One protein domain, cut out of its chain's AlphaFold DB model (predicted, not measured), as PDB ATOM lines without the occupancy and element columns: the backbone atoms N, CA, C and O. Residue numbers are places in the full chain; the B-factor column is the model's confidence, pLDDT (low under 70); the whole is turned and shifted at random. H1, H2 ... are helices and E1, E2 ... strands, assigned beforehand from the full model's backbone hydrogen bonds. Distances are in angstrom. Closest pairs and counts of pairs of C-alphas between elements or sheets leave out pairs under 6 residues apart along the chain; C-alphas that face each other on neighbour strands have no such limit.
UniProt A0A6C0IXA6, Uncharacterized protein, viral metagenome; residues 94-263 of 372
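AT A GLANCE: This is residues 94 to 263 of the 372 residues of an uncharacterized protein of viral metagenome (UniProt A0A6C0IXA6). Eight strands close into a barrel, and one long helix, H4, runs along its outside over E3 and E8. The shorter H2 lies beside H4 on the outside, over E5 and E6, while the small helices H1 and H3 sit on the E1, E2, E3 part. The printed part has 170 residues, with four named helices and eight named strands in the order H1 E1 E2 E3 E4 H2 E5 E6 E7 E8 H3 H4. The barrel is mixed, the ring running E1 E2 E3 E8 E5 E6 E7 E4 and back to E1; the class is mixed, helices and strands. The whole is compact, with a radius of gyration of the C-alphas of 15.3 A and spans of 47 by 35 by 31 A.

IN THESE COORDINATES: H1, residues 94 to 99, begins at C-alpha 94 (39.890, -38.154, -39.543). E1, residues 103 to 110, is 21.4 A long, and E2, residues 113 to 120, 21.7 A. E3 is residues 126 to 130, E4 145 to 150, H2 159 to 167, E5 175 to 180 and E6 183 to 188. E7, residues 201 to 207, is 19.1 A long; E8, residues 221 to 227, is 19.8 A and begins at C-alpha 221 (34.030, -30.599, -16.470). H3 is residues 228 to 233; H4, residues 235 to 263, is 41.6 A long and ends at C-alpha 263 (32.167, -25.103, 1.306).

HOW THE PARTS SIT: E1 E2 E3 and E5 E6 E7 are meanders, each strand the antiparallel neighbour of the one before; E5 E6 E7 E8 is a Greek key, a meander whose first strand is the antiparallel neighbour of the fourth strand. In the hairpin E1 and E2, N 105 and O 118 are 2.8 A apart. E3 and E8 are parallel, with N 128 and O 224 at 2.8 A; E8 and E5 are antiparallel, with N 223 and O 177 at 2.7 A. E7 and E4 are antiparallel, with N 206 and O 149 at 2.9 A, and E4 and E1 parallel, with N 148 and O 109 at 2.7 A. H4 is on the barrel at a height over the sheet of 7.8 A; its closest C-alphas to E8 are those of Met 249 and Gly 222, 5.3 A. H2, at 9.5 A, touches H4 at a shallow tilt of 21 degrees, opposite ways, with the C-alphas of Ala 165 and Met 249 closest, 6.2 A. H1 and H3 are close but not clearly touching, with the C-alphas of Leu 97 and Leu 232 at 7.8 A. Every O i to N i+4 pair is within hydrogen-bond range in H1, H2 and H3, and 24 of 25 in H4.

THE WHOLE: The C-alphas farthest apart, of Gln 135 and Gln 262, are 48.3 A from each other. The printed part has no cut. The links E3 to E4, E6 to E7 and E7 to E8 are long. Mean pLDDT of the printed part is 74.6; 59 residues are under 70, among them 152 to 174 and 188 to 202.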
ATOM      1  N   LEU A  94      39.247 -39.348 -40.085       81.81
ATOM      2  CA  LEU A  94      39.890 -38.154 -39.543       81.81
ATOM      3  C   LEU A  94      40.034 -37.045 -40.576       81.81
ATOM      4  O   LEU A  94      39.806 -35.892 -40.233       81.81
ATOM      5  N   GLU A  95      40.380 -37.367 -41.824       82.00
ATOM      6  CA  GLU A  95      40.485 -36.361 -42.886       82.00
ATOM      7  C   GLU A  95      39.132 -35.704 -43.147       82.00
ATOM      8  O   GLU A  95      39.060 -34.492 -43.355       82.00
ATOM      9  N   ARG A  96      38.049 -36.483 -43.073       85.25
ATOM     10  CA  ARG A  96      36.693 -35.954 -43.215       85.25
ATOM     11  C   ARG A  96      36.285 -35.072 -42.036       85.25
ATOM     12  O   ARG A  96      35.744 -33.996 -42.252       85.25
ATOM     13  N   LEU A  97      36.546 -35.494 -40.801       89.38
ATOM     14  CA  LEU A  97      36.279 -34.658 -39.625       89.38
ATOM     15  C   LEU A  97      37.105 -33.364 -39.675       89.38
ATOM     16  O   LEU A  97      36.569 -32.274 -39.482       89.38
ATOM     17  N   MET A  98      38.381 -33.473 -40.041       88.00
ATOM     18  CA  MET A  98      39.299 -32.346 -40.160       88.00
ATOM     19  C   MET A  98      38.903 -31.382 -41.285       88.00
ATOM     20  O   MET A  98      39.009 -30.173 -41.096       88.00
ATOM     21  N   SER A  99      38.411 -31.871 -42.429       89.06
ATOM     22  CA  SER A  99      37.942 -31.003 -43.522       89.06
ATOM     23  C   SER A  99      36.690 -30.204 -43.147       89.06
ATOM     24  O   SER A  99      36.488 -29.105 -43.664       89.06
ATOM     25  N   HIS A 100      35.906 -30.708 -42.194       89.94
ATOM     26  CA  HIS A 100      34.807 -29.980 -41.564       89.94
ATOM     27  C   HIS A 100      35.251 -29.118 -40.368       89.94
ATOM     28  O   HIS A 100      34.475 -28.301 -39.880       89.94
ATOM     29  N   GLY A 101      36.520 -29.191 -39.958       88.88
ATOM     30  CA  GLY A 101      37.087 -28.378 -38.884       88.88
ATOM     31  C   GLY A 101      37.029 -28.994 -37.495       88.88
ATOM     32  O   GLY A 101      37.196 -28.274 -36.514       88.88
ATOM     33  N   TYR A 102      36.810 -30.302 -37.411       91.75
ATOM     34  CA  TYR A 102      36.868 -31.043 -36.161       91.75
ATOM     35  C   TYR A 102      38.215 -31.738 -36.021       91.75
ATOM     36  O   TYR A 102      38.566 -32.628 -36.799       91.75
ATOM     37  N   LEU A 103      38.967 -31.344 -34.999       90.25
ATOM     38  CA  LEU A 103      40.263 -31.919 -34.683       90.25
ATOM     39  C   LEU A 103      40.107 -33.002 -33.617       90.25
ATOM     40  O   LEU A 103      39.719 -32.714 -32.489       90.25
ATOM     41  N   VAL A 104      40.447 -34.247 -33.947       89.38
ATOM     42  CA  VAL A 104      40.420 -35.354 -32.983       89.38
ATOM     43  C   VAL A 104      41.716 -35.381 -32.172       89.38
ATOM     44  O   VAL A 104      42.804 -35.490 -32.735       89.38
ATOM     45  N   GLN A 105      41.592 -35.327 -30.848       88.19
ATOM     46  CA  GLN A 105      42.712 -35.334 -29.904       88.19
ATOM     47  C   GLN A 105      42.978 -36.728 -29.316       88.19
ATOM     48  O   GLN A 105      44.136 -37.121 -29.176       88.19
ATOM     49  N   TYR A 106      41.922 -37.489 -28.995       87.75
ATOM     50  CA  TYR A 106      42.044 -38.820 -28.388       87.75
ATOM     51  C   TYR A 106      41.029 -39.816 -28.937       87.75
ATOM     52  O   TYR A 106      39.898 -39.467 -29.282       87.75
ATOM     53  N   ARG A 107      41.425 -41.089 -28.944       87.81
ATOM     54  CA  ARG A 107      40.570 -42.240 -29.262       87.81
ATOM     55  C   ARG A 107      40.268 -43.024 -27.992       87.81
ATOM     56  O   ARG A 107      41.198 -43.443 -27.306       87.81
ATOM     57  N   LEU A 108      38.989 -43.226 -27.686       87.81
ATOM     58  CA  LEU A 108      38.544 -43.819 -26.424       87.81
ATOM     59  C   LEU A 108      38.018 -45.248 -26.641       87.81
ATOM     60  O   LEU A 108      36.972 -45.456 -27.265       87.81
ATOM     61  N   TYR A 109      38.750 -46.233 -26.113       86.31
ATOM     62  CA  TYR A 109      38.484 -47.662 -26.314       86.31
ATOM     63  C   TYR A 109      37.943 -48.339 -25.056       86.31
ATOM     64  O   TYR A 109      38.554 -48.213 -24.003       86.31
ATOM     65  N   ASP A 110      36.889 -49.145 -25.181       85.12
ATOM     66  CA  ASP A 110      36.503 -50.145 -24.175       85.12
ATOM     67  C   ASP A 110      36.974 -51.529 -24.648       85.12
ATOM     68  O   ASP A 110      36.411 -52.152 -25.559       85.12
ATOM     69  N   GLY A 111      38.110 -51.971 -24.106       83.31
ATOM     70  CA  GLY A 111      38.817 -53.158 -24.578       83.31
ATOM     71  C   GLY A 111      39.277 -53.019 -26.034       83.31
ATOM     72  O   GLY A 111      40.287 -52.383 -26.322       83.31
ATOM     73  N   ARG A 112      38.566 -53.667 -26.966       80.12
ATOM     74  CA  ARG A 112      38.860 -53.602 -28.415       80.12
ATOM     75  C   ARG A 112      37.883 -52.722 -29.192       80.12
ATOM     76  O   ARG A 112      38.122 -52.464 -30.367       80.12
ATOM     77  N   ALA A 113      36.789 -52.302 -28.566       82.31
ATOM     78  CA  ALA A 113      35.780 -51.486 -29.215       82.31
ATOM     79  C   ALA A 113      36.162 -50.012 -29.081       82.31
ATOM     80  O   ALA A 113      36.274 -49.501 -27.968       82.31
ATOM     81  N   LEU A 114      36.356 -49.329 -30.207       84.50
ATOM     82  CA  LEU A 114      36.411 -47.873 -30.218       84.50
ATOM     83  C   LEU A 114      34.985 -47.343 -30.071       84.50
ATOM     84  O   LEU A 114      34.140 -47.643 -30.913       84.50
ATOM     85  N   LEU A 115      34.723 -46.595 -29.001       84.75
ATOM     86  CA  LEU A 115      33.377 -46.107 -28.691       84.75
ATOM     87  C   LEU A 115      33.232 -44.606 -28.932       84.75
ATOM     88  O   LEU A 115      32.201 -44.169 -29.444       84.75
ATOM     89  N   TYR A 116      34.265 -43.830 -28.591       88.12
ATOM     90  CA  TYR A 116      34.217 -42.373 -28.672       88.12
ATOM     91  C   TYR A 116      35.510 -41.777 -29.234       88.12
ATOM     92  O   TYR A 116      36.598 -42.345 -29.089       88.12
ATOM     93  N   LEU A 117      35.386 -40.593 -29.827       89.44
ATOM     94  CA  LEU A 117      36.495 -39.703 -30.157       89.44
ATOM     95  C   LEU A 117      36.382 -38.445 -29.296       89.44
ATOM     96  O   LEU A 117      35.304 -37.867 -29.201       89.44
ATOM     97  N   PHE A 118      37.482 -38.016 -28.685       89.50
ATOM     98  CA  PHE A 118      37.565 -36.719 -28.015       89.50
ATOM     99  C   PHE A 118      38.080 -35.698 -29.028       89.50
ATOM    100  O   PHE A 118      39.174 -35.886 -29.573       89.50
ATOM    101  N   ALA A 119      37.289 -34.670 -29.319       91.38
ATOM    102  CA  ALA A 119      37.522 -33.756 -30.430       91.38
ATOM    103  C   ALA A 119      37.335 -32.286 -30.033       91.38
ATOM    104  O   ALA A 119      36.822 -31.972 -28.961       91.38
ATOM    105  N   GLN A 120      37.772 -31.395 -30.918       92.00
ATOM    106  CA  GLN A 120      37.707 -29.949 -30.754       92.00
ATOM    107  C   GLN A 120      37.207 -29.276 -32.040       92.00
ATOM    108  O   GLN A 120      37.568 -29.711 -33.135       92.00
ATOM    109  N   THR A 121      36.382 -28.234 -31.921       91.88
ATOM    110  CA  THR A 121      35.973 -27.377 -33.051       91.88
ATOM    111  C   THR A 121      37.110 -26.442 -33.478       91.88
ATOM    112  O   THR A 121      38.129 -26.326 -32.792       91.88
ATOM    113  N   ARG A 122      36.936 -25.707 -34.588       88.31
ATOM    114  CA  ARG A 122      37.915 -24.691 -35.030       88.31
ATOM    115  C   ARG A 122      38.068 -23.559 -34.017       88.31
ATOM    116  O   ARG A 122      39.147 -22.986 -33.903       88.31
ATOM    117  N   ALA A 123      36.981 -23.241 -33.313       85.75
ATOM    118  CA  ALA A 123      36.933 -22.211 -32.281       85.75
ATOM    119  C   ALA A 123      37.535 -22.670 -30.943       85.75
ATOM    120  O   ALA A 123      37.834 -21.839 -30.091       85.75
ATOM    121  N   GLY A 124      37.754 -23.975 -30.776       85.50
ATOM    122  CA  GLY A 124      38.384 -24.534 -29.591       85.50
ATOM    123  C   GLY A 124      37.433 -25.240 -28.625       85.50
ATOM    124  O   GLY A 124      37.906 -25.732 -27.600       85.50
ATOM    125  N   ASP A 125      36.140 -25.346 -28.939       89.12
ATOM    126  CA  ASP A 125      35.165 -26.046 -28.099       89.12
ATOM    127  C   ASP A 125      35.414 -27.554 -28.129       89.12
ATOM    128  O   ASP A 125      35.476 -28.172 -29.193       89.12
ATOM    129  N   THR A 126      35.569 -28.157 -26.955       89.50
ATOM    130  CA  THR A 126      35.862 -29.585 -26.792       89.50
ATOM    131  C   THR A 126      34.593 -30.403 -26.606       89.50
ATOM    132  O   THR A 126      33.731 -30.037 -25.810       89.50
ATOM    133  N   PHE A 127      34.502 -31.547 -27.279       89.94
ATOM    134  CA  PHE A 127      33.316 -32.402 -27.275       89.94
ATOM    135  C   PHE A 127      33.673 -33.872 -27.534       89.94
ATOM    136  O   PHE A 127      34.790 -34.200 -27.949       89.94
ATOM    137  N   LEU A 128      32.725 -34.777 -27.283       89.94
ATOM    138  CA  LEU A 128      32.857 -36.195 -27.610       89.94
ATOM    139  C   LEU A 128      31.996 -36.562 -28.817       89.94
ATOM    140  O   LEU A 128      30.822 -36.209 -28.901       89.94
ATOM    141  N   ILE A 129      32.569 -37.361 -29.710       89.56
ATOM    142  CA  ILE A 129      31.868 -37.972 -30.836       89.56
ATOM    143  C   ILE A 129      31.632 -39.438 -30.502       89.56
ATOM    144  O   ILE A 129      32.589 -40.193 -30.322       89.56
ATOM    145  N   ARG A 130      30.373 -39.860 -30.446       87.62
ATOM    146  CA  ARG A 130      29.979 -41.259 -30.307       87.62
ATOM    147  C   ARG A 130      30.015 -41.952 -31.662       87.62
ATOM    148  O   ARG A 130      29.408 -41.485 -32.623       87.62
ATOM    149  N   LEU A 131      30.676 -43.103 -31.718       86.44
ATOM    150  CA  LEU A 131      30.739 -43.911 -32.928       86.44
ATOM    151  C   LEU A 131      29.526 -44.835 -33.035       86.44
ATOM    152  O   LEU A 131      29.436 -45.860 -32.360       86.44
ATOM    153  N   ASP A 132      28.600 -44.472 -33.910       79.19
ATOM    154  CA  ASP A 132      27.367 -45.210 -34.196       79.19
ATOM    155  C   ASP A 132      27.392 -45.912 -35.573       79.19
ATOM    156  O   ASP A 132      26.555 -46.766 -35.866       79.19
ATOM    157  N   LEU A 133      28.400 -45.623 -36.405       73.12
ATOM    158  CA  LEU A 133      28.587 -46.240 -37.720       73.12
ATOM    159  C   LEU A 133      29.542 -47.452 -37.666       73.12
ATOM    160  O   LEU A 133      30.671 -47.311 -37.196       73.12
ATOM    161  N   PRO A 134      29.194 -48.618 -38.256       62.62
ATOM    162  CA  PRO A 134      30.053 -49.814 -38.259       62.62
ATOM    163  C   PRO A 134      31.417 -49.636 -38.949       62.62
ATOM    164  O   PRO A 134      32.348 -50.387 -38.681       62.62
ATOM    165  N   GLN A 135      31.530 -48.664 -39.860       56.97
ATOM    166  CA  GLN A 135      32.726 -48.418 -40.680       56.97
ATOM    167  C   GLN A 135      33.725 -47.450 -40.018       56.97
ATOM    168  O   GLN A 135      34.793 -47.199 -40.561       56.97
ATOM    169  N   SER A 136      33.400 -46.929 -38.831       57.44
ATOM    170  CA  SER A 136      34.193 -45.924 -38.106       57.44
ATOM    171  C   SER A 136      35.432 -46.480 -37.383       57.44
ATOM    172  O   SER A 136      36.184 -45.726 -36.774       57.44
ATOM    173  N   GLN A 137      35.669 -47.795 -37.451       56.38
ATOM    174  CA  GLN A 137      36.760 -48.472 -36.736       56.38
ATOM    175  C   GLN A 137      38.066 -48.584 -37.543       56.38
ATOM    176  O   GLN A 137      39.064 -49.088 -37.028       56.38
ATOM    177  N   THR A 138      38.076 -48.147 -38.804       52.06
ATOM    178  CA  THR A 138      39.233 -48.245 -39.707       52.06
ATOM    179  C   THR A 138      39.666 -46.866 -40.194       52.06
ATOM    180  O   THR A 138      38.811 -46.068 -40.557       52.06
ATOM    181  N   GLY A 139      40.980 -46.622 -40.259       53.56
ATOM    182  CA  GLY A 139      41.550 -45.368 -40.770       53.56
ATOM    183  C   GLY A 139      41.426 -44.228 -39.763       53.56
ATOM    184  O   GLY A 139      40.557 -43.386 -39.908       53.56
ATOM    185  N   LEU A 140      42.242 -44.265 -38.705       61.81
ATOM    186  CA  LEU A 140      42.260 -43.256 -37.638       61.81
ATOM    187  C   LEU A 140      43.684 -42.763 -37.318       61.81
ATOM    188  O   LEU A 140      43.971 -42.340 -36.196       61.81
ATOM    189  N   GLY A 141      44.581 -42.830 -38.308       63.25
ATOM    190  CA  GLY A 141      45.929 -42.256 -38.239       63.25
ATOM    191  C   GLY A 141      46.725 -42.551 -36.954       63.25
ATOM    192  O   GLY A 141      46.604 -43.611 -36.342       63.25
ATOM    193  N   GLN A 142      47.574 -41.594 -36.557       69.06
ATOM    194  CA  GLN A 142      48.404 -41.632 -35.340       69.06
ATOM    195  C   GLN A 142      47.813 -40.769 -34.207       69.06
ATOM    196  O   GLN A 142      48.515 -39.965 -33.598       69.06
ATOM    197  N   VAL A 143      46.515 -40.895 -33.920       80.44
ATOM    198  CA  VAL A 143      45.898 -40.191 -32.777       80.44
ATOM    199  C   VAL A 143      46.148 -40.979 -31.481       80.44
ATOM    200  O   VAL A 143      45.963 -42.197 -31.496       80.44
ATOM    201  N   PRO A 144      46.524 -40.347 -30.354       83.56
ATOM    202  CA  PRO A 144      46.689 -41.033 -29.072       83.56
ATOM    203  C   PRO A 144      45.457 -41.849 -28.646       83.56
ATOM    204  O   PRO A 144      44.312 -41.434 -28.831       83.56
ATOM    205  N   GLU A 145      45.697 -43.019 -28.053       86.62
ATOM    206  CA  GLU A 145      44.648 -43.925 -27.573       86.62
ATOM    207  C   GLU A 145      44.568 -43.897 -26.048       86.62
ATOM    208  O   GLU A 145      45.586 -43.982 -25.358       86.62
ATOM    209  N   ILE A 146      43.346 -43.842 -25.524       85.38
ATOM    210  CA  ILE A 146      43.061 -43.993 -24.102       85.38
ATOM    211  C   ILE A 146      42.171 -45.216 -23.933       85.38
ATOM    212  O   ILE A 146      41.076 -45.320 -24.487       85.38
ATOM    213  N   GLN A 147      42.677 -46.160 -23.150       86.88
ATOM    214  CA  GLN A 147      41.938 -47.343 -22.751       86.88
ATOM    215  C   GLN A 147      41.033 -47.003 -21.573       86.88
ATOM    216  O   GLN A 147      41.464 -46.406 -20.582       86.88
ATOM    217  N   MET A 148      39.788 -47.424 -21.696       87.81
ATOM    218  CA  MET A 148      38.716 -47.240 -20.744       87.81
ATOM    219  C   MET A 148      38.268 -48.603 -20.227       87.81
ATOM    220  O   MET A 148      38.275 -49.595 -20.956       87.81
ATOM    221  N   GLU A 149      37.887 -48.658 -18.958       84.25
ATOM    222  CA  GLU A 149      37.333 -49.860 -18.343       84.25
ATOM    223  C   GLU A 149      35.971 -49.528 -17.745       84.25
ATOM    224  O   GLU A 149      35.876 -48.724 -16.814       84.25
ATOM    225  N   ARG A 150      34.909 -50.144 -18.276       82.88
ATOM    226  CA  ARG A 150      33.551 -49.964 -17.758       82.88
ATOM    227  C   ARG A 150      33.482 -50.415 -16.296       82.88
ATOM    228  O   ARG A 150      33.797 -51.564 -15.979       82.88
ATOM    229  N   ARG A 151      33.047 -49.526 -15.401       73.94
ATOM    230  CA  ARG A 151      32.954 -49.788 -13.956       73.94
ATOM    231  C   ARG A 151      31.537 -49.513 -13.444       73.94
ATOM    232  O   ARG A 151      30.926 -48.529 -13.859       73.94
ATOM    233  N   PRO A 152      31.000 -50.340 -12.530       64.12
ATOM    234  CA  PRO A 152      29.758 -50.016 -11.843       64.12
ATOM    235  C   PRO A 152      30.018 -48.857 -10.867       64.12
ATOM    236  O   PRO A 152      30.581 -49.072  -9.802       64.12
ATOM    237  N   VAL A 153      29.649 -47.643 -11.293       60.06
ATOM    238  CA  VAL A 153      29.521 -46.381 -10.531       60.06
ATOM    239  C   VAL A 153      30.620 -46.132  -9.482       60.06
ATOM    240  O   VAL A 153      30.498 -46.537  -8.329       60.06
ATOM    241  N   LEU A 154      31.675 -45.412  -9.871       52.25
ATOM    242  CA  LEU A 154      32.754 -44.963  -8.982       52.25
ATOM    243  C   LEU A 154      32.644 -43.484  -8.583       52.25
ATOM    244  O   LEU A 154      33.035 -43.139  -7.473       52.25
ATOM    245  N   ALA A 155      32.111 -42.628  -9.460       56.06
ATOM    246  CA  ALA A 155      32.049 -41.182  -9.254       56.06
ATOM    247  C   ALA A 155      30.596 -40.684  -9.237       56.06
ATOM    248  O   ALA A 155      29.781 -41.043 -10.092       56.06
ATOM    249  N   VAL A 156      30.250 -39.856  -8.249       59.09
ATOM    250  CA  VAL A 156      28.908 -39.277  -8.111       59.09
ATOM    251  C   VAL A 156      28.911 -37.897  -8.755       59.09
ATOM    252  O   VAL A 156      29.317 -36.928  -8.127       59.09
ATOM    253  N   VAL A 157      28.444 -37.800 -10.000       60.22
ATOM    254  CA  VAL A 157      28.018 -36.509 -10.558       60.22
ATOM    255  C   VAL A 157      26.664 -36.164  -9.908       60.22
ATOM    256  O   VAL A 157      25.740 -36.984 -10.004       60.22
ATOM    257  N   PRO A 158      26.524 -35.014  -9.218       63.81
ATOM    258  CA  PRO A 158      25.256 -34.539  -8.672       63.81
ATOM    259  C   PRO A 158      24.124 -34.584  -9.701       63.81
ATOM    260  O   PRO A 158      24.318 -34.284 -10.882       63.81
ATOM    261  N   GLN A 159      22.934 -34.982  -9.256       64.12
ATOM    262  CA  GLN A 159      21.788 -35.170 -10.146       64.12
ATOM    263  C   GLN A 159      21.365 -33.852 -10.802       64.12
ATOM    264  O   GLN A 159      20.936 -33.855 -11.950       64.12
ATOM    265  N   GLU A 160      21.547 -32.732 -10.113       61.94
ATOM    266  CA  GLU A 160      21.260 -31.380 -10.586       61.94
ATOM    267  C   GLU A 160      22.126 -31.021 -11.798       61.94
ATOM    268  O   GLU A 160      21.613 -30.497 -12.781       61.94
ATOM    269  N   ILE A 161      23.409 -31.399 -11.781       63.50
ATOM    270  CA  ILE A 161      24.330 -31.195 -12.908       63.50
ATOM    271  C   ILE A 161      23.953 -32.113 -14.066       63.50
ATOM    272  O   ILE A 161      23.914 -31.673 -15.210       63.50
ATOM    273  N   LYS A 162      23.623 -33.380 -13.787       62.88
ATOM    274  CA  LYS A 162      23.183 -34.328 -14.826       62.88
ATOM    275  C   LYS A 162      21.918 -33.842 -15.520       62.88
ATOM    276  O   LYS A 162      21.838 -33.865 -16.742       62.88
ATOM    277  N   VAL A 163      20.926 -33.427 -14.737       62.19
ATOM    278  CA  VAL A 163      19.623 -32.987 -15.230       62.19
ATOM    279  C   VAL A 163      19.737 -31.621 -15.898       62.19
ATOM    280  O   VAL A 163      19.187 -31.470 -16.979       62.19
ATOM    281  N   GLY A 164      20.491 -30.672 -15.338       57.97
ATOM    282  CA  GLY A 164      20.739 -29.361 -15.945       57.97
ATOM    283  C   GLY A 164      21.507 -29.471 -17.261       57.97
ATOM    284  O   GLY A 164      21.041 -28.978 -18.287       57.97
ATOM    285  N   ALA A 165      22.612 -30.225 -17.277       63.28
ATOM    286  CA  ALA A 165      23.373 -30.477 -18.497       63.28
ATOM    287  C   ALA A 165      22.520 -31.198 -19.541       63.28
ATOM    288  O   ALA A 165      22.584 -30.849 -20.707       63.28
ATOM    289  N   LEU A 166      21.676 -32.156 -19.151       63.25
ATOM    290  CA  LEU A 166      20.808 -32.846 -20.098       63.25
ATOM    291  C   LEU A 166      19.567 -32.062 -20.494       63.25
ATOM    292  O   LEU A 166      19.054 -32.348 -21.560       63.25
ATOM    293  N   GLN A 167      19.041 -31.134 -19.698       56.81
ATOM    294  CA  GLN A 167      17.869 -30.320 -20.049       56.81
ATOM    295  C   GLN A 167      18.233 -29.191 -21.015       56.81
ATOM    296  O   GLN A 167      17.414 -28.839 -21.860       56.81
ATOM    297  N   CYS A 168      19.460 -28.675 -20.934       50.53
ATOM    298  CA  CYS A 168      19.936 -27.574 -21.771       50.53
ATOM    299  C   CYS A 168      20.420 -27.990 -23.165       50.53
ATOM    300  O   CYS A 168      20.701 -27.135 -24.001       50.53
ATOM    301  N   LEU A 169      20.509 -29.291 -23.431       59.62
ATOM    302  CA  LEU A 169      20.873 -29.817 -24.738       59.62
ATOM    303  C   LEU A 169      19.629 -29.886 -25.633       59.62
ATOM    304  O   LEU A 169      18.653 -30.578 -25.310       59.62
ATOM    305  N   ASN A 170      19.666 -29.170 -26.764       56.22
ATOM    306  CA  ASN A 170      18.705 -29.330 -27.862       56.22
ATOM    307  C   ASN A 170      18.566 -30.818 -28.242       56.22
ATOM    308  O   ASN A 170      19.442 -31.629 -27.941       56.22
ATOM    309  N   TYR A 171      17.456 -31.195 -28.887       57.03
ATOM    310  CA  TYR A 171      17.162 -32.588 -29.275       57.03
ATOM    311  C   TYR A 171      18.295 -33.272 -30.066       57.03
ATOM    312  O   TYR A 171      18.404 -34.495 -30.017       57.03
ATOM    313  N   ASP A 172      19.153 -32.485 -30.711       57.75
ATOM    314  CA  ASP A 172      20.228 -32.935 -31.594       57.75
ATOM    315  C   ASP A 172      21.549 -33.268 -30.865       57.75
ATOM    316  O   ASP A 172      22.447 -33.862 -31.463       57.75
ATOM    317  N   ILE A 173      21.686 -32.940 -29.567       64.12
ATOM    318  CA  ILE A 173      22.843 -33.352 -28.751       64.12
ATOM    319  C   ILE A 173      22.437 -34.515 -27.845       64.12
ATOM    320  O   ILE A 173      21.530 -34.422 -27.014       64.12
ATOM    321  N   CYS A 174      23.127 -35.639 -28.016       61.16
ATOM    322  CA  CYS A 174      22.697 -36.945 -27.525       61.16
ATOM    323  C   CYS A 174      23.032 -37.183 -26.042       61.16
ATOM    324  O   CYS A 174      22.470 -38.085 -25.411       61.16
ATOM    325  N   GLY A 175      23.919 -36.372 -25.461       73.31
ATOM    326  CA  GLY A 175      24.271 -36.480 -24.051       73.31
ATOM    327  C   GLY A 175      25.323 -35.487 -23.575       73.31
ATOM    328  O   GLY A 175      25.789 -34.623 -24.317       73.31
ATOM    329  N   ALA A 176      25.703 -35.656 -22.313       78.50
ATOM    330  CA  ALA A 176      26.792 -34.958 -21.653       78.50
ATOM    331  C   ALA A 176      27.798 -35.976 -21.105       78.50
ATOM    332  O   ALA A 176      27.428 -36.987 -20.505       78.50
ATOM    333  N   ALA A 177      29.077 -35.701 -21.308       80.25
ATOM    334  CA  ALA A 177      30.188 -36.456 -20.768       80.25
ATOM    335  C   ALA A 177      30.891 -35.627 -19.701       80.25
ATOM    336  O   ALA A 177      31.120 -34.441 -19.888       80.25
ATOM    337  N   PHE A 178      31.278 -36.254 -18.604       78.31
ATOM    338  CA  PHE A 178      31.932 -35.595 -17.490       78.31
ATOM    339  C   PHE A 178      33.226 -36.308 -17.150       78.31
ATOM    340  O   PHE A 178      33.228 -37.526 -16.951       78.31
ATOM    341  N   ILE A 179      34.322 -35.566 -17.030       74.06
ATOM    342  CA  ILE A 179      35.562 -36.131 -16.495       74.06
ATOM    343  C   ILE A 179      35.545 -35.951 -14.973       74.06
ATOM    344  O   ILE A 179      35.538 -34.824 -14.491       74.06
ATOM    345  N   CYS A 180      35.503 -37.058 -14.228       67.12
ATOM    346  CA  CYS A 180      35.297 -37.091 -12.777       67.12
ATOM    347  C   CYS A 180      36.369 -37.951 -12.095       67.12
ATOM    348  O   CYS A 180      36.357 -39.171 -12.255       67.12
ATOM    349  N   GLU A 181      37.281 -37.354 -11.321       65.38
ATOM    350  CA  GLU A 181      38.287 -38.087 -10.520       65.38
ATOM    351  C   GLU A 181      39.055 -39.179 -11.316       65.38
ATOM    352  O   GLU A 181      39.277 -40.289 -10.835       65.38
ATOM    353  N   GLY A 182      39.426 -38.894 -12.571       66.19
ATOM    354  CA  GLY A 182      40.094 -39.865 -13.457       66.19
ATOM    355  C   GLY A 182      39.164 -40.880 -14.141       66.19
ATOM    356  O   GLY A 182      39.634 -41.829 -14.769       66.19
ATOM    357  N   ASN A 183      37.849 -40.682 -14.053       72.75
ATOM    358  CA  ASN A 183      36.823 -41.457 -14.747       72.75
ATOM    359  C   ASN A 183      36.111 -40.597 -15.801       72.75
ATOM    360  O   ASN A 183      36.061 -39.376 -15.688       72.75
ATOM    361  N   LEU A 184      35.516 -41.243 -16.802       76.75
ATOM    362  CA  LEU A 184      34.561 -40.642 -17.728       76.75
ATOM    363  C   LEU A 184      33.154 -41.100 -17.334       76.75
ATOM    364  O   LEU A 184      32.858 -42.295 -17.369       76.75
ATOM    365  N   CYS A 185      32.295 -40.163 -16.950       76.62
ATOM    366  CA  CYS A 185      30.887 -40.401 -16.653       76.62
ATOM    367  C   CYS A 185      30.038 -39.874 -17.806       76.62
ATOM    368  O   CYS A 185      30.082 -38.689 -18.115       76.62
ATOM    369  N   LEU A 186      29.258 -40.742 -18.435       75.44
ATOM    370  CA  LEU A 186      28.355 -40.378 -19.517       75.44
ATOM    371  C   LEU A 186      26.930 -40.332 -18.992       75.44
ATOM    372  O   LEU A 186      26.490 -41.248 -18.296       75.44
ATOM    373  N   ALA A 187      26.226 -39.271 -19.352       72.44
ATOM    374  CA  ALA A 187      24.802 -39.110 -19.152       72.44
ATOM    375  C   ALA A 187      24.180 -38.925 -20.540       72.44
ATOM    376  O   ALA A 187      24.414 -37.911 -21.194       72.44
ATOM    377  N   GLU A 188      23.421 -39.910 -21.013       67.38
ATOM    378  CA  GLU A 188      22.827 -39.877 -22.356       67.38
ATOM    379  C   GLU A 188      21.300 -39.907 -22.314       67.38
ATOM    380  O   GLU A 188      20.694 -40.519 -21.422       67.38
ATOM    381  N   ARG A 189      20.678 -39.289 -23.326       64.12
ATOM    382  CA  ARG A 189      19.259 -39.484 -23.625       64.12
ATOM    383  C   ARG A 189      19.119 -40.712 -24.539       64.12
ATOM    384  O   ARG A 189      19.699 -40.727 -25.619       64.12
ATOM    385  N   PRO A 190      18.354 -41.751 -24.173       59.22
ATOM    386  CA  PRO A 190      18.093 -42.863 -25.068       59.22
ATOM    387  C   PRO A 190      17.243 -42.366 -26.239       59.22
ATOM    388  O   PRO A 190      16.203 -41.744 -26.020       59.22
ATOM    389  N   ASN A 191      17.639 -42.726 -27.464       53.72
ATOM    390  CA  ASN A 191      17.014 -42.337 -28.743       53.72
ATOM    391  C   ASN A 191      15.510 -42.691 -28.893       53.72
ATOM    392  O   ASN A 191      14.919 -42.441 -29.937       53.72
ATOM    393  N   ASN A 192      14.864 -43.259 -27.867       46.44
ATOM    394  CA  ASN A 192      13.524 -43.852 -27.937       46.44
ATOM    395  C   ASN A 192      12.490 -43.196 -26.993       46.44
ATOM    396  O   ASN A 192      11.421 -43.765 -26.770       46.44
ATOM    397  N   GLY A 193      12.790 -42.038 -26.398       44.78
ATOM    398  CA  GLY A 193      11.864 -41.339 -25.500       44.78
ATOM    399  C   GLY A 193      11.030 -40.273 -26.212       44.78
ATOM    400  O   GLY A 193      11.468 -39.135 -26.319       44.78
ATOM    401  N   ILE A 194       9.815 -40.606 -26.657       41.22
ATOM    402  CA  ILE A 194       8.788 -39.590 -26.941       41.22
ATOM    403  C   ILE A 194       8.113 -39.252 -25.605       41.22
ATOM    404  O   ILE A 194       7.320 -40.042 -25.094       41.22
ATOM    405  N   GLY A 195       8.456 -38.099 -25.029       48.03
ATOM    406  CA  GLY A 195       7.840 -37.546 -23.817       48.03
ATOM    407  C   GLY A 195       8.836 -36.809 -22.917       48.03
ATOM    408  O   GLY A 195      10.031 -37.084 -22.961       48.03
ATOM    409  N   ASP A 196       8.330 -35.916 -22.059       44.75
ATOM    410  CA  ASP A 196       9.082 -35.055 -21.116       44.75
ATOM    411  C   ASP A 196       9.934 -35.809 -20.065       44.75
ATOM    412  O   ASP A 196      10.492 -35.208 -19.146       44.75
ATOM    413  N   GLN A 197      10.043 -37.136 -20.158       46.97
ATOM    414  CA  GLN A 197      10.823 -37.964 -19.244       46.97
ATOM    415  C   GLN A 197      12.144 -38.373 -19.893       46.97
ATOM    416  O   GLN A 197      12.271 -39.429 -20.515       46.97
ATOM    417  N   VAL A 198      13.154 -37.525 -19.702       51.44
ATOM    418  CA  VAL A 198      14.555 -37.833 -20.003       51.44
ATOM    419  C   VAL A 198      15.006 -38.999 -19.115       51.44
ATOM    420  O   VAL A 198      15.275 -38.826 -17.927       51.44
ATOM    421  N   ARG A 199      15.076 -40.215 -19.668       54.00
ATOM    422  CA  ARG A 199      15.653 -41.367 -18.961       54.00
ATOM    423  C   ARG A 199      17.168 -41.330 -19.112       54.00
ATOM    424  O   ARG A 199      17.671 -41.784 -20.122       54.00
ATOM    425  N   VAL A 200      17.890 -40.832 -18.119       59.41
ATOM    426  CA  VAL A 200      19.359 -40.790 -18.168       59.41
ATOM    427  C   VAL A 200      19.928 -42.210 -18.152       59.41
ATOM    428  O   VAL A 200      19.659 -42.978 -17.223       59.41
ATOM    429  N   VAL A 201      20.697 -42.575 -19.180       66.38
ATOM    430  CA  VAL A 201      21.570 -43.757 -19.123       66.38
ATOM    431  C   VAL A 201      22.912 -43.298 -18.579       66.38
ATOM    432  O   VAL A 201      23.548 -42.429 -19.170       66.38
ATOM    433  N   GLU A 202      23.308 -43.861 -17.439       68.75
ATOM    434  CA  GLU A 202      24.594 -43.573 -16.815       68.75
ATOM    435  C   GLU A 202      25.586 -44.687 -17.123       68.75
ATOM    436  O   GLU A 202      25.407 -45.833 -16.701       68.75
ATOM    437  N   GLU A 203      26.650 -44.337 -17.835       74.56
ATOM    438  CA  GLU A 203      27.803 -45.210 -18.019       74.56
ATOM    439  C   GLU A 203      29.024 -44.570 -17.367       74.56
ATOM    440  O   GLU A 203      29.218 -43.357 -17.435       74.56
ATOM    441  N   GLN A 204      29.853 -45.379 -16.709       77.38
ATOM    442  CA  GLN A 204      31.095 -44.904 -16.113       77.38
ATOM    443  C   GLN A 204      32.266 -45.759 -16.555       77.38
ATOM    444  O   GLN A 204      32.200 -46.993 -16.556       77.38
ATOM    445  N   PHE A 205      33.355 -45.079 -16.885       80.94
ATOM    446  CA  PHE A 205      34.584 -45.691 -17.342       80.94
ATOM    447  C   PHE A 205      35.762 -45.181 -16.522       80.94
ATOM    448  O   PHE A 205      35.964 -43.975 -16.426       80.94
ATOM    449  N   ALA A 206      36.574 -46.083 -15.980       82.00
ATOM    450  CA  ALA A 206      37.877 -45.711 -15.439       82.00
ATOM    451  C   ALA A 206      38.862 -45.490 -16.595       82.00
ATOM    452  O   ALA A 206      38.982 -46.353 -17.474       82.00
ATOM    453  N   LEU A 207      39.568 -44.356 -16.603       81.12
ATOM    454  CA  LEU A 207      40.569 -44.048 -17.623       81.12
ATOM    455  C   LEU A 207      41.929 -44.624 -17.205       81.12
ATOM    456  O   LEU A 207      42.411 -44.358 -16.106       81.12
ATOM    457  N   LYS A 208      42.583 -45.397 -18.083       82.62
ATOM    458  CA  LYS A 208      43.945 -45.912 -17.815       82.62
ATOM    459  C   LYS A 208      45.034 -44.846 -17.950       82.62
ATOM    460  O   LYS A 208      46.123 -45.028 -17.414       82.62
ATOM    461  N   SER A 209      44.726 -43.760 -18.650       77.81
ATOM    462  CA  SER A 209      45.588 -42.595 -18.830       77.81
ATOM    463  C   SER A 209      44.734 -41.330 -18.724       77.81
ATOM    464  O   SER A 209      43.610 -41.339 -19.232       77.81
ATOM    465  N   PRO A 210      45.229 -40.249 -18.101       70.94
ATOM    466  CA  PRO A 210      44.494 -38.993 -18.040       70.94
ATOM    467  C   PRO A 210      44.361 -38.374 -19.440       70.94
ATOM    468  O   PRO A 210      45.279 -38.451 -20.258       70.94
ATOM    469  N   ILE A 211      43.223 -37.732 -19.697       71.50
ATOM    470  CA  ILE A 211      43.046 -36.826 -20.841       71.50
ATOM    471  C   ILE A 211      43.799 -35.530 -20.498       71.50
ATOM    472  O   ILE A 211      43.702 -35.059 -19.365       71.50
ATOM    473  N   ALA A 212      44.586 -34.950 -21.412       59.53
ATOM    474  CA  ALA A 212      45.264 -33.686 -21.109       59.53
ATOM    475  C   ALA A 212      44.223 -32.591 -20.809       59.53
ATOM    476  O   ALA A 212      43.255 -32.446 -21.548       59.53
ATOM    477  N   GLY A 213      44.397 -31.862 -19.703       52.44
ATOM    478  CA  GLY A 213      43.393 -30.921 -19.180       52.44
ATOM    479  C   GLY A 213      42.368 -31.541 -18.216       52.44
ATOM    480  O   GLY A 213      41.620 -30.814 -17.570       52.44
ATOM    481  N   ALA A 214      42.355 -32.868 -18.039       48.66
ATOM    482  CA  ALA A 214      41.630 -33.510 -16.945       48.66
ATOM    483  C   ALA A 214      42.394 -33.305 -15.632       48.66
ATOM    484  O   ALA A 214      43.417 -33.947 -15.382       48.66
ATOM    485  N   HIS A 215      41.914 -32.391 -14.796       51.00
ATOM    486  CA  HIS A 215      42.556 -32.085 -13.523       51.00
ATOM    487  C   HIS A 215      42.161 -33.081 -12.423       51.00
ATOM    488  O   HIS A 215      41.033 -33.572 -12.361       51.00
ATOM    489  N   LEU A 216      43.121 -33.374 -11.541       42.97
ATOM    490  CA  LEU A 216      42.934 -34.140 -10.307       42.97
ATOM    491  C   LEU A 216      42.087 -33.310  -9.332       42.97
ATOM    492  O   LEU A 216      42.615 -32.542  -8.534       42.97
ATOM    493  N   GLY A 217      40.767 -33.435  -9.412       50.19
ATOM    494  CA  GLY A 217      39.844 -32.764  -8.505       50.19
ATOM    495  C   GLY A 217      38.429 -33.321  -8.607       50.19
ATOM    496  O   GLY A 217      38.094 -34.034  -9.550       50.19
ATOM    497  N   LYS A 218      37.584 -32.957  -7.637       54.34
ATOM    498  CA  LYS A 218      36.135 -33.231  -7.652       54.34
ATOM    499  C   LYS A 218      35.365 -32.371  -8.659       54.34
ATOM    500  O   LYS A 218      34.149 -32.484  -8.750       54.34
ATOM    501  N   SER A 219      36.071 -31.515  -9.397       55.94
ATOM    502  CA  SER A 219      35.478 -30.667 -10.419       55.94
ATOM    503  C   SER A 219      34.962 -31.517 -11.570       55.94
ATOM    504  O   SER A 219      35.653 -32.397 -12.079       55.94
ATOM    505  N   ILE A 220      33.742 -31.215 -11.986       65.19
ATOM    506  CA  ILE A 220      33.018 -31.924 -13.029       65.19
ATOM    507  C   ILE A 220      33.065 -31.027 -14.262       65.19
ATOM    508  O   ILE A 220      32.294 -30.079 -14.377       65.19
ATOM    509  N   VAL A 221      34.012 -31.285 -15.168       70.31
ATOM    510  CA  VAL A 221      34.030 -30.599 -16.470       70.31
ATOM    511  C   VAL A 221      33.142 -31.385 -17.424       70.31
ATOM    512  O   VAL A 221      33.402 -32.566 -17.672       70.31
ATOM    513  N   GLY A 222      32.080 -30.735 -17.899       79.06
ATOM    514  CA  GLY A 222      31.132 -31.287 -18.858       79.06
ATOM    515  C   GLY A 222      31.554 -31.035 -20.305       79.06
ATOM    516  O   GLY A 222      32.030 -29.953 -20.634       79.06
ATOM    517  N   TYR A 223      31.331 -32.027 -21.162       84.88
ATOM    518  CA  TYR A 223      31.557 -31.987 -22.603       84.88
ATOM    519  C   TYR A 223      30.310 -32.509 -23.333       84.88
ATOM    520  O   TYR A 223      29.770 -33.550 -22.938       84.88
ATOM    521  N   PRO A 224      29.835 -31.852 -24.403       87.75
ATOM    522  CA  PRO A 224      28.714 -32.366 -25.181       87.75
ATOM    523  C   PRO A 224      29.080 -33.665 -25.905       87.75
ATOM    524  O   PRO A 224      30.219 -33.851 -26.334       87.75
ATOM    525  N   VAL A 225      28.103 -34.564 -26.048       86.94
ATOM    526  CA  VAL A 225      28.236 -35.826 -26.792       86.94
ATOM    527  C   VAL A 225      27.344 -35.786 -28.028       86.94
ATOM    528  O   VAL A 225      26.122 -35.670 -27.910       86.94
ATOM    529  N   VAL A 226      27.944 -35.925 -29.209       87.25
ATOM    530  CA  VAL A 226      27.249 -35.930 -30.508       87.25
ATOM    531  C   VAL A 226      27.441 -37.269 -31.215       87.25
ATOM    532  O   VAL A 226      28.483 -37.909 -31.062       87.25
ATOM    533  N   GLN A 227      26.454 -37.725 -31.984       86.38
ATOM    534  CA  GLN A 227      26.606 -38.921 -32.820       86.38
ATOM    535  C   GLN A 227      27.429 -38.607 -34.071       86.38
ATOM    536  O   GLN A 227      27.324 -37.520 -34.643       86.38
ATOM    537  N   LEU A 228      28.245 -39.566 -34.515       87.38
ATOM    538  CA  LEU A 228      29.061 -39.390 -35.712       87.38
ATOM    539  C   LEU A 228      28.194 -39.243 -36.969       87.38
ATOM    540  O   LEU A 228      28.518 -38.427 -37.830       87.38
ATOM    541  N   SER A 229      27.130 -40.036 -37.103       85.25
ATOM    542  CA  SER A 229      26.236 -39.955 -38.265       85.25
ATOM    543  C   SER A 229      25.619 -38.566 -38.442       85.25
ATOM    544  O   SER A 229      25.671 -38.034 -39.552       85.25
ATOM    545  N   ASP A 230      25.121 -37.967 -37.360       85.31
ATOM    546  CA  ASP A 230      24.505 -36.640 -37.382       85.31
ATOM    547  C   ASP A 230      25.541 -35.540 -37.666       85.31
ATOM    548  O   ASP A 230      25.340 -34.703 -38.549       85.31
ATOM    549  N   LEU A 231      26.710 -35.615 -37.016       87.81
ATOM    550  CA  LEU A 231      27.825 -34.688 -37.239       87.81
ATOM    551  C   LEU A 231      28.295 -34.681 -38.702       87.81
ATOM    552  O   LEU A 231      28.651 -33.640 -39.245       87.81
ATOM    553  N   LEU A 232      28.321 -35.848 -39.353       87.94
ATOM    554  CA  LEU A 232      28.708 -35.968 -40.762       87.94
ATOM    555  C   LEU A 232      27.595 -35.558 -41.738       87.94
ATOM    556  O   LEU A 232      27.895 -35.371 -42.924       87.94
ATOM    557  N   ALA A 233      26.344 -35.486 -41.277       88.38
ATOM    558  CA  ALA A 233      25.192 -35.081 -42.073       88.38
ATOM    559  C   ALA A 233      25.040 -33.552 -42.127       88.38
ATOM    560  O   ALA A 233      24.756 -33.027 -43.204       88.38
ATOM    561  N   ASP A 234      25.280 -32.857 -41.009       89.12
ATOM    562  CA  ASP A 234      25.251 -31.387 -40.925       89.12
ATOM    563  C   ASP A 234      26.400 -30.818 -40.061       89.12
ATOM    564  O   ASP A 234      26.191 -30.419 -38.914       89.12
ATOM    565  N   PRO A 235      27.634 -30.766 -40.589       89.06
ATOM    566  CA  PRO A 235      28.783 -30.278 -39.828       89.06
ATOM    567  C   PRO A 235      28.627 -28.819 -39.366       89.06
ATOM    568  O   PRO A 235      28.823 -28.495 -38.199       89.06
ATOM    569  N   ASP A 236      28.220 -27.912 -40.253       87.94
ATOM    570  CA  ASP A 236      28.162 -26.487 -39.903       87.94
ATOM    571  C   ASP A 236      27.077 -26.211 -38.840       87.94
ATOM    572  O   ASP A 236      27.293 -25.418 -37.918       87.94
ATOM    573  N   GLY A 237      25.934 -26.908 -38.904       88.25
ATOM    574  CA  GLY A 237      24.901 -26.832 -37.868       88.25
ATOM    575  C   GLY A 237      25.397 -27.340 -36.514       88.25
ATOM    576  O   GLY A 237      25.235 -26.662 -35.491       88.25
ATOM    577  N   TYR A 238      26.083 -28.485 -36.498       88.62
ATOM    578  CA  TYR A 238      26.619 -29.061 -35.265       88.62
ATOM    579  C   TYR A 238      27.734 -28.224 -34.629       88.62
ATOM    580  O   TYR A 238      27.848 -28.236 -33.406       88.62
ATOM    581  N   GLU A 239      28.514 -27.455 -35.395       88.75
ATOM    582  CA  GLU A 239      29.495 -26.523 -34.814       88.75
ATOM    583  C   GLU A 239      28.816 -25.489 -33.897       88.75
ATOM    584  O   GLU A 239      29.262 -25.278 -32.768       88.75
ATOM    585  N   THR A 240      27.683 -24.918 -34.323       86.81
ATOM    586  CA  THR A 240      26.923 -23.963 -33.493       86.81
ATOM    587  C   THR A 240      26.292 -24.619 -32.264       86.81
ATOM    588  O   THR A 240      26.366 -24.075 -31.163       86.81
ATOM    589  N   LEU A 241      25.737 -25.824 -32.429       86.19
ATOM    590  CA  LEU A 241      25.141 -26.587 -31.331       86.19
ATOM    591  C   LEU A 241      26.184 -26.979 -30.277       86.19
ATOM    592  O   LEU A 241      25.916 -26.878 -29.079       86.19
ATOM    593  N   ILE A 242      27.378 -27.394 -30.711       88.88
ATOM    594  CA  ILE A 242      28.492 -27.726 -29.816       88.88
ATOM    595  C   ILE A 242      28.917 -26.491 -29.023       88.88
ATOM    596  O   ILE A 242      29.082 -26.602 -27.809       88.88
ATOM    597  N   ALA A 243      29.054 -25.328 -29.663       87.44
ATOM    598  CA  ALA A 243      29.443 -24.092 -28.984       87.44
ATOM    599  C   ALA A 243      28.422 -23.674 -27.908       87.44
ATOM    600  O   ALA A 243      28.790 -23.414 -26.759       87.44
ATOM    601  N   ASP A 244      27.126 -23.682 -28.241       84.25
ATOM    602  CA  ASP A 244      26.063 -23.348 -27.287       84.25
ATOM    603  C   ASP A 244      26.035 -24.319 -26.097       84.25
ATOM    604  O   ASP A 244      25.948 -23.891 -24.942       84.25
ATOM    605  N   ALA A 245      26.160 -25.622 -26.358       82.62
ATOM    606  CA  ALA A 245      26.204 -26.633 -25.308       82.62
ATOM    607  C   ALA A 245      27.452 -26.523 -24.431       82.62
ATOM    608  O   ALA A 245      27.354 -26.643 -23.209       82.62
ATOM    609  N   SER A 246      28.609 -26.262 -25.038       84.69
ATOM    610  CA  SER A 246      29.879 -26.103 -24.326       84.69
ATOM    611  C   SER A 246      29.820 -24.909 -23.377       84.69
ATOM    612  O   SER A 246      30.222 -25.037 -22.220       84.69
ATOM    613  N   ARG A 247      29.217 -23.788 -23.805       83.38
ATOM    614  CA  ARG A 247      28.975 -22.629 -22.930       83.38
ATOM    615  C   ARG A 247      28.111 -22.995 -21.726       83.38
ATOM    616  O   ARG A 247      28.490 -22.703 -20.598       83.38
ATOM    617  N   VAL A 248      26.976 -23.661 -21.946       79.56
ATOM    618  CA  VAL A 248      26.078 -24.026 -20.836       79.56
ATOM    619  C   VAL A 248      26.754 -24.993 -19.860       79.56
ATOM    620  O   VAL A 248      26.601 -24.853 -18.647       79.56
ATOM    621  N   MET A 249      27.527 -25.959 -20.360       77.81
ATOM    622  CA  MET A 249      28.274 -26.878 -19.495       77.81
ATOM    623  C   MET A 249      29.376 -26.171 -18.703       77.81
ATOM    624  O   MET A 249      29.584 -26.508 -17.538       77.81
ATOM    625  N   ALA A 250      30.048 -25.184 -19.300       80.25
ATOM    626  CA  ALA A 250      31.025 -24.361 -18.598       80.25
ATOM    627  C   ALA A 250      30.367 -23.536 -17.481       80.25
ATOM    628  O   ALA A 250      30.859 -23.555 -16.354       80.25
ATOM    629  N   ASP A 251      29.230 -22.886 -17.754       79.25
ATOM    630  CA  ASP A 251      28.481 -22.099 -16.763       79.25
ATOM    631  C   ASP A 251      28.047 -22.962 -15.563       79.25
ATOM    632  O   ASP A 251      28.265 -22.583 -14.409       79.25
ATOM    633  N   LEU A 252      27.515 -24.164 -15.825       75.44
ATOM    634  CA  LEU A 252      27.180 -25.141 -14.782       75.44
ATOM    635  C   LEU A 252      28.419 -25.578 -13.987       75.44
ATOM    636  O   LEU A 252      28.366 -25.693 -12.763       75.44
ATOM    637  N   GLY A 253      29.545 -25.802 -14.668       76.12
ATOM    638  CA  GLY A 253      30.819 -26.123 -14.024       76.12
ATOM    639  C   GLY A 253      31.291 -25.011 -13.082       76.12
ATOM    640  O   GLY A 253      31.688 -25.294 -11.950       76.12
ATOM    641  N   TYR A 254      31.193 -23.746 -13.503       78.12
ATOM    642  CA  TYR A 254      31.557 -22.592 -12.676       78.12
ATOM    643  C   TYR A 254      30.674 -22.447 -11.437       78.12
ATOM    644  O   TYR A 254      31.195 -22.142 -10.362       78.12
ATOM    645  N   GLU A 255      29.367 -22.679 -11.556       78.69
ATOM    646  CA  GLU A 255      28.449 -22.628 -10.413       78.69
ATOM    647  C   GLU A 255      28.834 -23.663  -9.343       78.69
ATOM    648  O   GLU A 255      28.946 -23.337  -8.158       78.69
ATOM    649  N   VAL A 256      29.135 -24.889  -9.773       74.50
ATOM    650  CA  VAL A 256      29.505 -26.004  -8.891       74.50
ATOM    651  C   VAL A 256      30.853 -25.758  -8.222       74.50
ATOM    652  O   VAL A 256      30.965 -25.878  -7.002       74.50
ATOM    653  N   VAL A 257      31.865 -25.344  -8.991       76.31
ATOM    654  CA  VAL A 257      33.179 -24.975  -8.440       76.31
ATOM    655  C   VAL A 257      33.047 -23.795  -7.472       76.31
ATOM    656  O   VAL A 257      33.703 -23.779  -6.429       76.31
ATOM    657  N   GLY A 258      32.166 -22.834  -7.762       80.56
ATOM    658  CA  GLY A 258      31.852 -21.724  -6.864       80.56
ATOM    659  C   GLY A 258      31.259 -22.191  -5.532       80.56
ATOM    660  O   GLY A 258      31.664 -21.704  -4.472       80.56
ATOM    661  N   GLN A 259      30.347 -23.162  -5.560       80.81
ATOM    662  CA  GLN A 259      29.760 -23.739  -4.349       80.81
ATOM    663  C   GLN A 259      30.775 -24.570  -3.549       80.81
ATOM    664  O   GLN A 259      30.854 -24.438  -2.324       80.81
ATOM    665  N   ASP A 260      31.602 -25.369  -4.221       76.81
ATOM    666  CA  ASP A 260      32.681 -26.124  -3.578       76.81
ATOM    667  C   ASP A 260      33.721 -25.200  -2.937       76.81
ATOM    668  O   ASP A 260      34.169 -25.455  -1.814       76.81
ATOM    669  N   ALA A 261      34.048 -24.079  -3.584       81.19
ATOM    670  CA  ALA A 261      34.913 -23.054  -3.013       81.19
ATOM    671  C   ALA A 261      34.309 -22.441  -1.736       81.19
ATOM    672  O   ALA A 261      35.023 -22.258  -0.748       81.19
ATOM    673  N   GLN A 262      32.998 -22.177  -1.703       85.19
ATOM    674  CA  GLN A 262      32.318 -21.697  -0.492       85.19
ATOM    675  C   GLN A 262      32.355 -22.734   0.642       85.19
ATOM    676  O   GLN A 262      32.692 -22.388   1.777       85.19
ATOM    677  N   ASN A 263      32.081 -24.005   0.337       83.88
ATOM    678  CA  ASN A 263      32.167 -25.103   1.306       83.88
ATOM    679  C   ASN A 263      33.595 -25.263   1.861       83.88
ATOM    680  O   ASN A 263      33.797 -25.513   3.058       83.88
TER     681      ASN A 263